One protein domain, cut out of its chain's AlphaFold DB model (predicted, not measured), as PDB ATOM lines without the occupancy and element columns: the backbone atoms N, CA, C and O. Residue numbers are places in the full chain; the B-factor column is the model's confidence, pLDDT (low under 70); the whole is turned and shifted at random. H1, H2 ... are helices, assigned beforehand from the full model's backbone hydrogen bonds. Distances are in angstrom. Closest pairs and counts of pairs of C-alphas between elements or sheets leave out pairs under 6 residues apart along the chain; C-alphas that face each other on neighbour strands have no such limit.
ATOM      1  N   ASP A  12      88.568  94.713 125.014       97.88
ATOM      2  CA  ASP A  12      89.394  93.689 124.366       97.88
ATOM      3  C   ASP A  12      90.816  94.210 124.117       97.88
ATOM      4  O   ASP A  12      91.798  93.542 124.456       97.88
ATOM      5  N   THR A  13      90.946  95.436 123.599       96.94
ATOM      6  CA  THR A  13      92.251  96.073 123.388       96.94
ATOM      7  C   THR A  13      92.990  96.317 124.705       96.94
ATOM      8  O   THR A  13      94.193  96.049 124.800       96.94
ATOM      9  N   LEU A  14      92.305  96.810 125.742       97.00
ATOM     10  CA  LEU A  14      92.928  97.089 127.039       97.00
ATOM     11  C   LEU A  14      93.379  95.812 127.752       97.00
ATOM     12  O   LEU A  14      94.451  95.810 128.363       97.00
ATOM     13  N   LEU A  15      92.598  94.734 127.658       97.31
ATOM     14  CA  LEU A  15      92.948  93.424 128.208       97.31
ATOM     15  C   LEU A  15      94.121  92.788 127.456       97.31
ATOM     16  O   LEU A  15      94.999  92.202 128.086       97.31
ATOM     17  N   ALA A  16      94.173  92.935 126.131       97.69
ATOM     18  CA  ALA A  16      95.261  92.408 125.308       97.69
ATOM     19  C   ALA A  16      96.588  93.179 125.456       97.69
ATOM     20  O   ALA A  16      97.621  92.704 124.988       97.69
ATOM     21  N   SER A  17      96.573  94.366 126.073       96.31
ATOM     22  CA  SER A  17      97.735  95.260 126.180       96.31
ATOM     23  C   SER A  17      98.083  95.668 127.618       96.31
ATOM     24  O   SER A  17      98.755  96.682 127.833       96.31
ATOM     25  N   LEU A  18      97.668  94.884 128.622       95.94
ATOM     26  CA  LEU A  18      97.913  95.161 130.047       95.94
ATOM     27  C   LEU A  18      99.399  95.395 130.364       95.94
ATOM     28  O   LEU A  18      99.733  96.275 131.159       95.94
ATOM     29  N   GLU A  19     100.296  94.653 129.717       95.06
ATOM     30  CA  GLU A  19     101.747  94.778 129.865       95.06
ATOM     31  C   GLU A  19     102.280  96.136 129.394       95.06
ATOM     32  O   GLU A  19     103.334  96.581 129.848       95.06
ATOM     33  N   VAL A  20     101.560  96.807 128.495       93.50
ATOM     34  CA  VAL A  20     101.961  98.093 127.921       93.50
ATOM     35  C   VAL A  20     101.491  99.246 128.801       93.50
ATOM     36  O   VAL A  20     102.288 100.117 129.146       93.50
ATOM     37  N   TRP A  21     100.208  99.272 129.172       94.75
ATOM     38  CA  TRP A  21      99.611 100.449 129.813       94.75
ATOM     39  C   TRP A  21      99.485 100.329 131.334       94.75
ATOM     40  O   TRP A  21      99.662 101.322 132.045       94.75
ATOM     41  N   LEU A  22      99.209  99.125 131.851       94.56
ATOM     42  CA  LEU A  22      98.955  98.907 133.276       94.56
ATOM     43  C   LEU A  22     100.218  98.488 134.029       94.56
ATOM     44  O   LEU A  22     100.492  99.039 135.093       94.56
ATOM     45  N   LEU A  23     101.004  97.553 133.486       92.62
ATOM     46  CA  LEU A  23     102.200  97.007 134.142       92.62
ATOM     47  C   LEU A  23     103.194  98.082 134.629       92.62
ATOM     48  O   LEU A  23     103.662  97.953 135.764       92.62
ATOM     49  N   PRO A  24     103.474  99.178 133.887       92.25
ATOM     50  CA  PRO A  24     104.334 100.253 134.390       92.25
ATOM     51  C   PRO A  24     103.820 100.920 135.677       92.25
ATOM     52  O   PRO A  24     104.607 101.479 136.435       92.25
ATOM     53  N   GLN A  25     102.509 100.856 135.942       90.88
ATOM     54  CA  GLN A  25     101.873 101.392 137.149       90.88
ATOM     55  C   GLN A  25     101.794 100.371 138.294       90.88
ATOM     56  O   GLN A  25     101.422 100.728 139.408       90.88
ATOM     57  N   MET A  26     102.157  99.104 138.063       90.50
ATOM     58  CA  MET A  26     102.043  98.027 139.056       90.50
ATOM     59  C   MET A  26     103.228  97.944 140.034       90.50
ATOM     60  O   MET A  26     103.307  97.010 140.837       90.50
ATOM     61  N   ALA A  27     104.154  98.905 140.006       89.44
ATOM     62  CA  ALA A  27     105.282  98.942 140.930       89.44
ATOM     63  C   ALA A  27     104.799  98.957 142.398       89.44
ATOM     64  O   ALA A  27     104.031  99.824 142.808       89.44
ATOM     65  N   GLY A  28     105.244  97.982 143.197       89.00
ATOM     66  CA  GLY A  28     104.849  97.847 144.607       89.00
ATOM     67  C   GLY A  28     103.451  97.256 144.843       89.00
ATOM     68  O   GLY A  28     102.992  97.190 145.987       89.00
ATOM     69  N   VAL A  29     102.756  96.798 143.796       93.12
ATOM     70  CA  VAL A  29     101.456  96.127 143.928       93.12
ATOM     71  C   VAL A  29     101.664  94.655 144.276       93.12
ATOM     72  O   VAL A  29     102.005  93.834 143.431       93.12
ATOM     73  N   HIS A  30     101.406  94.306 145.537       94.38
ATOM     74  CA  HIS A  30     101.545  92.932 146.048       94.38
ATOM     75  C   HIS A  30     100.232  92.329 146.572       94.38
ATOM     76  O   HIS A  30     100.231  91.277 147.204       94.38
ATOM     77  N   SER A  31      99.093  92.997 146.360       95.50
ATOM     78  CA  SER A  31      97.784  92.510 146.808       95.50
ATOM     79  C   SER A  31      96.651  92.999 145.908       95.50
ATOM     80  O   SER A  31      96.755  94.053 145.282       95.50
ATOM     81  N   LEU A  32      95.518  92.289 145.919       93.62
ATOM     82  CA  LEU A  32      94.298  92.725 145.222       93.62
ATOM     83  C   LEU A  32      93.776  94.075 145.732       93.62
ATOM     84  O   LEU A  32      93.183  94.842 144.978       93.62
ATOM     85  N   ARG A  33      94.007  94.382 147.015       94.25
ATOM     86  CA  ARG A  33      93.670  95.692 147.580       94.25
ATOM     87  C   ARG A  33      94.499  96.798 146.930       94.25
ATOM     88  O   ARG A  33      93.937  97.834 146.597       94.25
ATOM     89  N   ALA A  34      95.801  96.572 146.751       93.12
ATOM     90  CA  ALA A  34      96.683  97.521 146.077       93.12
ATOM     91  C   ALA A  34      96.319  97.670 144.591       93.12
ATOM     92  O   ALA A  34      96.289  98.787 144.092       93.12
ATOM     93  N   LEU A  35      95.933  96.577 143.919       92.94
ATOM     94  CA  LEU A  35      95.459  96.617 142.533       92.94
ATOM     95  C   LEU A  35      94.226  97.524 142.368       92.94
ATOM     96  O   LEU A  35      94.193  98.364 141.478       92.94
ATOM     97  N   LYS A  36      93.235  97.410 143.264       92.62
ATOM     98  CA  LYS A  36      92.039  98.276 143.258       92.62
ATOM     99  C   LYS A  36      92.330  99.746 143.584       92.62
ATOM    100  O   LYS A  36      91.460 100.583 143.369       92.62
ATOM    101  N   ALA A  37      93.499 100.045 144.148       91.38
ATOM    102  CA  ALA A  37      93.916 101.399 144.497       91.38
ATOM    103  C   ALA A  37      94.742 102.078 143.389       91.38
ATOM    104  O   ALA A  37      95.145 103.225 143.572       91.38
ATOM    105  N   LEU A  38      95.010 101.390 142.272       93.44
ATOM    106  CA  LEU A  38      95.741 101.964 141.147       93.44
ATOM    107  C   LEU A  38      94.986 103.138 140.521       93.44
ATOM    108  O   LEU A  38      93.771 103.087 140.317       93.44
ATOM    109  N   ASP A  39      95.737 104.173 140.148       91.94
ATOM    110  CA  ASP A  39      95.215 105.291 139.370       91.94
ATOM    111  C   ASP A  39      95.104 104.890 137.892       91.94
ATOM    112  O   ASP A  39      95.988 105.135 137.068       91.94
ATOM    113  N   VAL A  40      93.988 104.237 137.560       93.62
ATOM    114  CA  VAL A  40      93.671 103.807 136.189       93.62
ATOM    115  C   VAL A  40      93.592 105.001 135.239       93.62
ATOM    116  O   VAL A  40      93.968 104.887 134.076       93.62
ATOM    117  N   LYS A  41      93.162 106.172 135.722       92.56
ATOM    118  CA  LYS A  41      93.109 107.380 134.897       92.56
ATOM    119  C   LYS A  41      94.516 107.795 134.476       92.56
ATOM    120  O   LYS A  41      94.736 108.028 133.291       92.56
ATOM    121  N   ALA A  42      95.459 107.866 135.414       91.94
ATOM    122  CA  ALA A  42      96.849 108.186 135.100       91.94
ATOM    123  C   ALA A  42      97.469 107.145 134.153       91.94
ATOM    124  O   ALA A  42      98.168 107.508 133.207       91.94
ATOM    125  N   ALA A  43      97.163 105.862 134.364       94.44
ATOM    126  CA  ALA A  43      97.609 104.768 133.507       94.44
ATOM    127  C   ALA A  43      97.110 104.922 132.055       94.44
ATOM    128  O   ALA A  43      97.911 104.892 131.125       94.44
ATOM    129  N   LEU A  44      95.813 105.176 131.855       94.94
ATOM    130  CA  LEU A  44      95.230 105.405 130.527       94.94
ATOM    131  C   LEU A  44      95.744 106.696 129.885       94.94
ATOM    132  O   LEU A  44      96.026 106.725 128.692       94.94
ATOM    133  N   GLN A  45      95.943 107.760 130.666       93.06
ATOM    134  CA  GLN A  45      96.565 108.985 130.160       93.06
ATOM    135  C   GLN A  45      97.988 108.734 129.650       93.06
ATOM    136  O   GLN A  45      98.434 109.437 128.745       93.06
ATOM    137  N   ASN A  46      98.691 107.718 130.166       92.69
ATOM    138  CA  ASN A  46     100.018 107.331 129.692       92.69
ATOM    139  C   ASN A  46     100.055 106.689 128.306       92.69
ATOM    140  O   ASN A  46     101.123 106.683 127.699       92.69
ATOM    141  N   LEU A  47      98.908 106.285 127.759       94.50
ATOM    142  CA  LEU A  47      98.786 105.899 126.351       94.50
ATOM    143  C   LEU A  47      98.866 107.095 125.392       94.50
ATOM    144  O   LEU A  47      99.125 106.919 124.205       94.50
ATOM    145  N   LEU A  48      98.624 108.308 125.890       95.06
ATOM    146  CA  LEU A  48      98.612 109.518 125.083       95.06
ATOM    147  C   LEU A  48      99.986 110.184 125.115       95.06
ATOM    148  O   LEU A  48     100.521 110.486 126.193       95.06
ATOM    149  N   ASP A  49     100.518 110.492 123.932       94.12
ATOM    150  CA  ASP A  49     101.633 111.425 123.822       94.12
ATOM    151  C   ASP A  49     101.228 112.824 124.319       94.12
ATOM    152  O   ASP A  49     100.051 113.142 124.519       94.12
ATOM    153  N   TRP A  50     102.222 113.681 124.546       92.81
ATOM    154  CA  TRP A  50     101.985 115.011 125.102       92.81
ATOM    155  C   TRP A  50     101.027 115.861 124.247       92.81
ATOM    156  O   TRP A  50     100.193 116.586 124.794       92.81
ATOM    157  N   SER A  51     101.095 115.733 122.919       94.62
ATOM    158  CA  SER A  51     100.256 116.498 121.996       94.62
ATOM    159  C   SER A  51      98.791 116.059 122.048       94.62
ATOM    160  O   SER A  51      97.893 116.902 122.091       94.62
ATOM    161  N   LEU A  52      98.538 114.748 122.128       95.81
ATOM    162  CA  LEU A  52      97.199 114.183 122.270       95.81
ATOM    163  C   LEU A  52      96.597 114.499 123.637       95.81
ATOM    164  O   LEU A  52      95.405 114.779 123.710       95.81
ATOM    165  N   ARG A  53      97.400 114.518 124.710       94.50
ATOM    166  CA  ARG A  53      96.923 114.940 126.039       94.50
ATOM    167  C   ARG A  53      96.442 116.381 126.034       94.50
ATOM    168  O   ARG A  53      95.321 116.643 126.451       94.50
ATOM    169  N   GLN A  54      97.262 117.302 125.523       94.31
ATOM    170  CA  GLN A  54      96.884 118.711 125.458       94.31
ATOM    171  C   GLN A  54      95.620 118.907 124.614       94.31
ATOM    172  O   GLN A  54      94.747 119.691 124.981       94.31
ATOM    173  N   ARG A  55      95.503 118.160 123.511       95.44
ATOM    174  CA  ARG A  55      94.316 118.177 122.657       95.44
ATOM    175  C   ARG A  55      93.088 117.597 123.349       95.44
ATOM    176  O   ARG A  55      92.007 118.145 123.198       95.44
ATOM    177  N   LEU A  56      93.224 116.509 124.102       95.25
ATOM    178  CA  LEU A  56      92.120 115.954 124.880       95.25
ATOM    179  C   LEU A  56      91.621 116.984 125.898       95.25
ATOM    180  O   LEU A  56      90.422 117.229 125.982       95.25
ATOM    181  N   ASP A  57      92.543 117.635 126.606       93.50
ATOM    182  CA  ASP A  57      92.219 118.639 127.618       93.50
ATOM    183  C   ASP A  57      91.565 119.900 127.026       93.50
ATOM    184  O   ASP A  57      90.716 120.502 127.689       93.50
ATOM    185  N   SER A  58      91.931 120.307 125.802       94.38
ATOM    186  CA  SER A  58      91.332 121.471 125.129       94.38
ATOM    187  C   SER A  58      90.019 121.142 124.421       94.38
ATOM    188  O   SER A  58      89.039 121.871 124.570       94.38
ATOM    189  N   GLU A  59      89.987 120.041 123.669       95.88
ATOM    190  CA  GLU A  59      88.902 119.718 122.742       95.88
ATOM    191  C   GLU A  59      87.817 118.836 123.353       95.88
ATOM    192  O   GLU A  59      86.669 118.887 122.908       95.88
ATOM    193  N   LEU A  60      88.144 118.035 124.369       96.19
ATOM    194  CA  LEU A  60      87.186 117.243 125.142       96.19
ATOM    195  C   LEU A  60      87.374 117.493 126.651       96.19
ATOM    196  O   LEU A  60      87.686 116.572 127.412       96.19
TER     197      LEU A  60
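Overview. This is residues 12 to 60 of the 166 residues of the protein "ATP-dependent RNA helicase hrpB" of Enterobacter cancerogenus (UniProt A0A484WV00). Five short helices are strung along a loose, open chain that makes a three-armed shape: H4 is near the middle, H3 and H5 are at the two ends of the long axis, and H1 with H2 makes a short arm to one side. No two of these helices touch, and a looping stretch leads from H2 out to H3, from where the printed part turns back to H4 and runs on to H5. The printed part has 49 residues with five named helices, in the order H1, H2, H3, H4, H5, and no named strand, so the class is all helix. It is loose, with a radius of gyration of the C-alphas of 12.6 A, and elongated, with spans of 37 by 20 by 15 A.

Along the chain. H1, residues 12 to 16, begins at C-alpha 12 at (89.394, 93.689, 124.366) and is 6.1 A from first to last C-alpha. H2 is residues 18 to 21 and measures 5.6 A. H3 is residues 32 to 35 and measures 4.9 A. H4, residues 40 to 45, is 8.5 A long and begins at C-alpha 40 at (93.671, 103.807, 136.189). H5, residues 50 to 59, is the longest helix by residues, with 10, and is 14.1 A long; its last C-alpha, of Glu 59, is at (88.902, 119.718, 122.742).

Arrangement. H1 and H2 are close but not clearly touching, with their closest C-alphas, those of Leu 14 and Trp 21, 8.0 A apart. H2 and H4 are close but not clearly touching; their closest C-alphas are those of Trp 21 and Ala 43, at 6.0 A. H4 and H5 are close but not clearly touching, with the C-alphas of Gln 45 and Arg 53 the closest at 7.3 A. The lines of H4 and H5 are about perpendicular, at 77 degrees. H3 is apart from H1, H2, H4 and H5. H1 is apart from H4 and H5, and H2 is apart from H5. In H1, H4 and H5 every O i to N i+4 pair is within hydrogen-bond range. H2 and H3, with 4 residues each, are too short for such a pair; the one O i to N i+3 pair is within range in H3 and not within range in H2.

Size, cuts and confidence. The two C-alphas farthest apart are those of His 30 and Glu 59, 37.7 A, and the first and last printed C-alphas, of Asp 12 and Leu 60, are 23.7 A apart. The printed part has no cut. The links from H1 to H2, H3 to H4 and H4 to H5 are tight; the link from H2 to H3, with 10 residues, is short, and no link is long. The mean pLDDT of the printed part is 94.0, and no printed residue is under 70.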